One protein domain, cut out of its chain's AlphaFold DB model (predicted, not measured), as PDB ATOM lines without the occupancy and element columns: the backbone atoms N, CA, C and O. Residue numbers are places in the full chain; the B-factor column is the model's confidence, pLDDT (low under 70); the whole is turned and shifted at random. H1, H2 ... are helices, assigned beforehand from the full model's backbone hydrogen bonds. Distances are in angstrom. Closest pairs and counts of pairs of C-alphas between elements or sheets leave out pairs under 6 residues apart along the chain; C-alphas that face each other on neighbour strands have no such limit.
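What this domain is: This is residues 2 to 54 of the 73 residues of an uncharacterized protein of Serratia fonticola (UniProt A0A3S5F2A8). A helical hairpin, H1 and H2 side by side, is prolonged beyond the end of H2 by a third helix, H3, and residues 49 to 54 stick out. The printed part has 53 residues with three named helices, H1, H2, H3 in chain order, and no named strand: all helix. It is a loose rod, radius of gyration of the C-alphas 12.5 A, spanning 41 by 17 by 14 A.

Where its parts are: Find C-alpha 2 at (140.091, 114.668, 93.374); from there H1, residues 2 to 18, runs 24.5 A. Next come H2, residues 26 to 39, 20.0 A, and H3, residues 42 to 53, ending at (137.288, 100.890, 86.151).

How they stand to each other: Look at Ala 18 and Arg 29, closest C-alphas of the hairpin H1 and H2, 4.9 A apart; the two touch at a shallow tilt of 27 degrees, opposite ways. Residues 4 to 5 of H1 and 44 to 48 of H3 only just touch, with 3 pairs of C-alphas within 8 A, the closest Leu 4 and Lys 44. H2 and H3 meet only through their tight link. Each O i to N i+4 pair is within hydrogen-bond range in H2 and H3, 11 of 13 in H1.

The domain as a whole: The farthest C-alphas, Pro 23 and Lys 54, are 40.7 A apart. The printed part has no cut and no long link; Lys 54 has pLDDT under 70.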
ATOM      1  N   GLU A   2     138.965 114.190  92.558       85.06
ATOM      2  CA  GLU A   2     140.091 114.668  93.374       85.06
ATOM      3  C   GLU A   2     139.725 114.903  94.847       85.06
ATOM      4  O   GLU A   2     140.445 114.431  95.723       85.06
ATOM      5  N   ASP A   3     138.568 115.513  95.130       88.19
ATOM      6  CA  ASP A   3     138.110 115.732  96.513       88.19
ATOM      7  C   ASP A   3     137.881 114.428  97.280       88.19
ATOM      8  O   ASP A   3     138.296 114.304  98.427       88.19
ATOM      9  N   LEU A   4     137.284 113.424  96.628       89.31
ATOM     10  CA  LEU A   4     137.057 112.105  97.224       89.31
ATOM     11  C   LEU A   4     138.385 111.392  97.512       89.31
ATOM     12  O   LEU A   4     138.559 110.793  98.568       89.31
ATOM     13  N   ILE A   5     139.340 111.479  96.584       90.12
ATOM     14  CA  ILE A   5     140.682 110.914  96.767       90.12
ATOM     15  C   ILE A   5     141.401 111.618  97.924       90.12
ATOM     16  O   ILE A   5     142.048 110.960  98.737       90.12
ATOM     17  N   LYS A   6     141.288 112.948  98.015       91.88
ATOM     18  CA  LYS A   6     141.873 113.739  99.101       91.88
ATOM     19  C   LYS A   6     141.262 113.367 100.454       91.88
ATOM     20  O   LYS A   6     142.015 113.141 101.396       91.88
ATOM     21  N   GLU A   7     139.938 113.249 100.525       92.94
ATOM     22  CA  GLU A   7     139.206 112.822 101.722       92.94
ATOM     23  C   GLU A   7     139.675 111.437 102.197       92.94
ATOM     24  O   GLU A   7     140.073 111.280 103.351       92.94
ATOM     25  N   ILE A   8     139.721 110.449 101.295       92.75
ATOM     26  CA  ILE A   8     140.164 109.084 101.620       92.75
ATOM     27  C   ILE A   8     141.627 109.071 102.081       92.75
ATOM     28  O   ILE A   8     141.947 108.389 103.050       92.75
ATOM     29  N   LYS A   9     142.523 109.840 101.446       92.44
ATOM     30  CA  LYS A   9     143.939 109.931 101.858       92.44
ATOM     31  C   LYS A   9     144.110 110.541 103.249       92.44
ATOM     32  O   LYS A   9     144.941 110.073 104.022       92.44
ATOM     33  N   GLN A  10     143.338 111.578 103.564       91.19
ATOM     34  CA  GLN A  10     143.366 112.207 104.886       91.19
ATOM     35  C   GLN A  10     142.846 111.249 105.963       91.19
ATOM     36  O   GLN A  10     143.485 111.094 107.001       91.19
ATOM     37  N   ALA A  11     141.737 110.556 105.687       92.38
ATOM     38  CA  ALA A  11     141.192 109.549 106.589       92.38
ATOM     39  C   ALA A  11     142.139 108.347 106.759       92.38
ATOM     40  O   ALA A  11     142.309 107.870 107.878       92.38
ATOM     41  N   TYR A  12     142.807 107.903 105.685       91.88
ATOM     42  CA  TYR A  12     143.808 106.833 105.730       91.88
ATOM     43  C   TYR A  12     144.923 107.163 106.726       91.88
ATOM     44  O   TYR A  12     145.161 106.380 107.640       91.88
ATOM     45  N   ALA A  13     145.540 108.345 106.609       89.88
ATOM     46  CA  ALA A  13     146.648 108.753 107.473       89.88
ATOM     47  C   ALA A  13     146.254 108.806 108.961       89.88
ATOM     48  O   ALA A  13     147.018 108.380 109.824       89.88
ATOM     49  N   ALA A  14     145.045 109.290 109.270       85.81
ATOM     50  CA  ALA A  14     144.526 109.281 110.638       85.81
ATOM     51  C   ALA A  14     144.259 107.850 111.141       85.81
ATOM     52  O   ALA A  14     144.547 107.522 112.293       85.81
ATOM     53  N   SER A  15     143.734 106.987 110.267       90.38
ATOM     54  CA  SER A  15     143.365 105.612 110.602       90.38
ATOM     55  C   SER A  15     144.558 104.663 110.737       90.38
ATOM     56  O   SER A  15     144.516 103.764 111.568       90.38
ATOM     57  N   GLU A  16     145.644 104.880 109.991       92.81
ATOM     58  CA  GLU A  16     146.839 104.025 109.996       92.81
ATOM     59  C   GLU A  16     147.422 103.904 111.407       92.81
ATOM     60  O   GLU A  16     147.698 102.806 111.892       92.81
ATOM     61  N   LYS A  17     147.492 105.032 112.120       85.50
ATOM     62  CA  LYS A  17     147.923 105.065 113.518       85.50
ATOM     63  C   LYS A  17     146.892 104.444 114.469       85.50
ATOM     64  O   LYS A  17     147.263 103.862 115.481       85.50
ATOM     65  N   ALA A  18     145.600 104.551 114.161       90.00
ATOM     66  CA  ALA A  18     144.528 103.983 114.983       90.00
ATOM     67  C   ALA A  18     144.451 102.449 114.887       90.00
ATOM     68  O   ALA A  18     144.101 101.786 115.867       90.00
ATOM     69  N   PHE A  19     144.812 101.893 113.728       89.38
ATOM     70  CA  PHE A  19     144.900 100.454 113.477       89.38
ATOM     71  C   PHE A  19     146.265  99.846 113.843       89.38
ATOM     72  O   PHE A  19     146.416  98.626 113.781       89.38
ATOM     73  N   SER A  20     147.249 100.653 114.247       91.00
ATOM     74  CA  SER A  20     148.564 100.161 114.661       91.00
ATOM     75  C   SER A  20     148.584  99.669 116.119       91.00
ATOM     76  O   SER A  20     147.651  99.863 116.910       91.00
ATOM     77  N   HIS A  21     149.697  99.037 116.498       86.75
ATOM     78  CA  HIS A  21     149.979  98.653 117.885       86.75
ATOM     79  C   HIS A  21     150.528  99.811 118.736       86.75
ATOM     80  O   HIS A  21     150.869  99.600 119.900       86.75
ATOM     81  N   GLU A  22     150.622 101.026 118.190       89.38
ATOM     82  CA  GLU A  22     151.127 102.172 118.939       89.38
ATOM     83  C   GLU A  22     150.126 102.640 120.011       89.38
ATOM     84  O   GLU A  22     148.906 102.625 119.789       89.38
ATOM     85  N   PRO A  23     150.622 103.099 121.177       89.75
ATOM     86  CA  PRO A  23     149.778 103.717 122.189       89.75
ATOM     87  C   PRO A  23     149.051 104.944 121.627       89.75
ATOM     88  O   PRO A  23     149.664 105.863 121.084       89.75
ATOM     89  N   MET A  24     147.730 104.964 121.789       91.56
ATOM     90  CA  MET A  24     146.855 106.056 121.365       91.56
ATOM     91  C   MET A  24     145.691 106.180 122.359       91.56
ATOM     92  O   MET A  24     145.161 105.144 122.773       91.56
ATOM     93  N   PRO A  25     145.264 107.402 122.729       95.69
ATOM     94  CA  PRO A  25     144.054 107.613 123.520       95.69
ATOM     95  C   PRO A  25     142.819 106.978 122.869       95.69
ATOM     96  O   PRO A  25     142.650 107.029 121.650       95.69
ATOM     97  N   PHE A  26     141.937 106.390 123.680       92.31
ATOM     98  CA  PHE A  26     140.762 105.670 123.179       92.31
ATOM     99  C   PHE A  26     139.854 106.556 122.315       92.31
ATOM    100  O   PHE A  26     139.500 106.162 121.206       92.31
ATOM    101  N   ASP A  27     139.546 107.771 122.772       95.69
ATOM    102  CA  ASP A  27     138.669 108.695 122.045       95.69
ATOM    103  C   ASP A  27     139.259 109.110 120.690       95.69
ATOM    104  O   ASP A  27     138.553 109.159 119.682       95.69
ATOM    105  N   GLU A  28     140.576 109.334 120.635       93.50
ATOM    106  CA  GLU A  28     141.287 109.629 119.387       93.50
ATOM    107  C   GLU A  28     141.241 108.438 118.427       93.50
ATOM    108  O   GLU A  28     140.982 108.611 117.233       93.50
ATOM    109  N   ARG A  29     141.415 107.219 118.954       93.25
ATOM    110  CA  ARG A  29     141.340 105.980 118.172       93.25
ATOM    111  C   ARG A  29     139.950 105.777 117.580       93.25
ATOM    112  O   ARG A  29     139.830 105.502 116.388       93.25
ATOM    113  N   ILE A  30     138.902 105.956 118.381       95.31
ATOM    114  CA  ILE A  30     137.512 105.853 117.923       95.31
ATOM    115  C   ILE A  30     137.194 106.937 116.891       95.31
ATOM    116  O   ILE A  30     136.583 106.639 115.865       95.31
ATOM    117  N   SER A  31     137.646 108.174 117.110       94.81
ATOM    118  CA  SER A  31     137.472 109.264 116.145       94.81
ATOM    119  C   SER A  31     138.116 108.935 114.795       94.81
ATOM    120  O   SER A  31     137.466 109.064 113.758       94.81
ATOM    121  N   ALA A  32     139.356 108.442 114.796       93.69
ATOM    122  CA  ALA A  32     140.066 108.058 113.578       93.69
ATOM    123  C   ALA A  32     139.392 106.884 112.839       93.69
ATOM    124  O   ALA A  32     139.256 106.923 111.614       93.69
ATOM    125  N   VAL A  33     138.906 105.871 113.565       93.94
ATOM    126  CA  VAL A  33     138.150 104.747 112.977       93.94
ATOM    127  C   VAL A  33     136.817 105.219 112.385       93.94
ATOM    128  O   VAL A  33     136.474 104.845 111.263       93.94
ATOM    129  N   ASN A  34     136.087 106.094 113.078       93.88
ATOM    130  CA  ASN A  34     134.829 106.653 112.575       93.88
ATOM    131  C   ASN A  34     135.043 107.532 111.333       93.88
ATOM    132  O   ASN A  34     134.262 107.466 110.380       93.88
ATOM    133  N   GLN A  35     136.113 108.332 111.315       93.00
ATOM    134  CA  GLN A  35     136.508 109.115 110.143       93.00
ATOM    135  C   GLN A  35     136.824 108.210 108.951       93.00
ATOM    136  O   GLN A  35     136.362 108.489 107.842       93.00
ATOM    137  N   TRP A  36     137.532 107.100 109.180       95.12
ATOM    138  CA  TRP A  36     137.767 106.087 108.155       95.12
ATOM    139  C   TRP A  36     136.454 105.528 107.603       95.12
ATOM    140  O   TRP A  36     136.212 105.620 106.400       95.12
ATOM    141  N   TRP A  37     135.554 105.046 108.464       93.88
ATOM    142  CA  TRP A  37     134.262 104.490 108.041       93.88
ATOM    143  C   TRP A  37     133.394 105.480 107.252       93.88
ATOM    144  O   TRP A  37     132.764 105.099 106.264       93.88
ATOM    145  N   SER A  38     133.402 106.761 107.627       93.50
ATOM    146  CA  SER A  38     132.700 107.821 106.889       93.50
ATOM    147  C   SER A  38     133.328 108.110 105.514       93.50
ATOM    148  O   SER A  38     132.625 108.424 104.541       93.50
ATOM    149  N   ALA A  39     134.652 107.994 105.397       93.12
ATOM    150  CA  ALA A  39     135.363 108.203 104.137       93.12
ATOM    151  C   ALA A  39     135.181 107.026 103.161       93.12
ATOM    152  O   ALA A  39     135.046 107.247 101.957       93.12
ATOM    153  N   VAL A  40     135.099 105.786 103.663       93.00
ATOM    154  CA  VAL A  40     135.009 104.558 102.845       93.00
ATOM    155  C   VAL A  40     133.615 103.917 102.816       93.00
ATOM    156  O   VAL A  40     133.472 102.696 102.823       93.00
ATOM    157  N   THR A  41     132.554 104.724 102.735       94.69
ATOM    158  CA  THR A  41     131.193 104.182 102.526       94.69
ATOM    159  C   THR A  41     131.094 103.379 101.218       94.69
ATOM    160  O   THR A  41     131.756 103.749 100.242       94.69
ATOM    161  N   PRO A  42     130.216 102.359 101.121       91.88
ATOM    162  CA  PRO A  42     130.059 101.561  99.901       91.88
ATOM    163  C   PRO A  42     129.851 102.403  98.636       91.88
ATOM    164  O   PRO A  42     130.461 102.135  97.607       91.88
ATOM    165  N   GLY A  43     129.064 103.481  98.709       92.06
ATOM    166  CA  GLY A  43     128.845 104.381  97.572       92.06
ATOM    167  C   GLY A  43     130.091 105.173  97.159       92.06
ATOM    168  O   GLY A  43     130.343 105.339  95.966       92.06
ATOM    169  N   LYS A  44     130.892 105.641  98.125       92.00
ATOM    170  CA  LYS A  44     132.169 106.329  97.864       92.00
ATOM    171  C   LYS A  44     133.210 105.369  97.289       92.00
ATOM    172  O   LYS A  44     133.863 105.712  96.307       92.00
ATOM    173  N   VAL A  45     133.310 104.166  97.857       91.00
ATOM    174  CA  VAL A  45     134.208 103.107  97.381       91.00
ATOM    175  C   VAL A  45     133.828 102.693  95.972       91.00
ATOM    176  O   VAL A  45     134.681 102.757  95.097       91.00
ATOM    177  N   MET A  46     132.554 102.384  95.715       90.06
ATOM    178  CA  MET A  46     132.114 102.064  94.362       90.06
ATOM    179  C   MET A  46     132.375 103.238  93.432       90.06
ATOM    180  O   MET A  46     132.987 103.036  92.407       90.06
ATOM    181  N   ARG A  47     132.070 104.494  93.785       87.25
ATOM    182  CA  ARG A  47     132.424 105.647  92.931       87.25
ATOM    183  C   ARG A  47     133.921 105.723  92.598       87.25
ATOM    184  O   ARG A  47     134.256 106.103  91.474       87.25
ATOM    185  N   LEU A  48     134.803 105.392  93.541       88.25
ATOM    186  CA  LEU A  48     136.245 105.326  93.310       88.25
ATOM    187  C   LEU A  48     136.615 104.154  92.397       88.25
ATOM    188  O   LEU A  48     137.257 104.395  91.381       88.25
ATOM    189  N   VAL A  49     136.169 102.938  92.719       87.81
ATOM    190  CA  VAL A  49     136.341 101.722  91.907       87.81
ATOM    191  C   VAL A  49     135.853 101.982  90.491       87.81
ATOM    192  O   VAL A  49     136.625 101.881  89.556       87.81
ATOM    193  N   ASN A  50     134.647 102.512  90.348       80.19
ATOM    194  CA  ASN A  50     134.072 102.933  89.085       80.19
ATOM    195  C   ASN A  50     134.926 103.963  88.379       80.19
ATOM    196  O   ASN A  50     134.958 103.936  87.178       80.19
ATOM    197  N   SER A  51     135.572 104.909  89.053       82.06
ATOM    198  CA  SER A  51     136.412 105.893  88.353       82.06
ATOM    199  C   SER A  51     137.747 105.297  87.898       82.06
ATOM    200  O   SER A  51     138.351 105.824  86.972       82.06
ATOM    201  N   LEU A  52     138.204 104.226  88.552       82.00
ATOM    202  CA  LEU A  52     139.380 103.447  88.160       82.00
ATOM    203  C   LEU A  52     139.040 102.444  87.044       82.00
ATOM    204  O   LEU A  52     139.835 102.251  86.131       82.00
ATOM    205  N   GLU A  53     137.853 101.840  87.114       83.00
ATOM    206  CA  GLU A  53     137.288 100.890  86.151       83.00
ATOM    207  C   GLU A  53     136.609 101.585  84.965       83.00
ATOM    208  O   GLU A  53     136.419 100.940  83.940       83.00
ATOM    209  N   LYS A  54     136.246 102.877  85.082       63.19
ATOM    210  CA  LYS A  54     135.594 103.679  84.038       63.19
ATOM    211  C   LYS A  54     136.579 104.303  83.055       63.19
ATOM    212  O   LYS A  54     136.985 105.442  83.265       63.19
TER     213      LYS A  54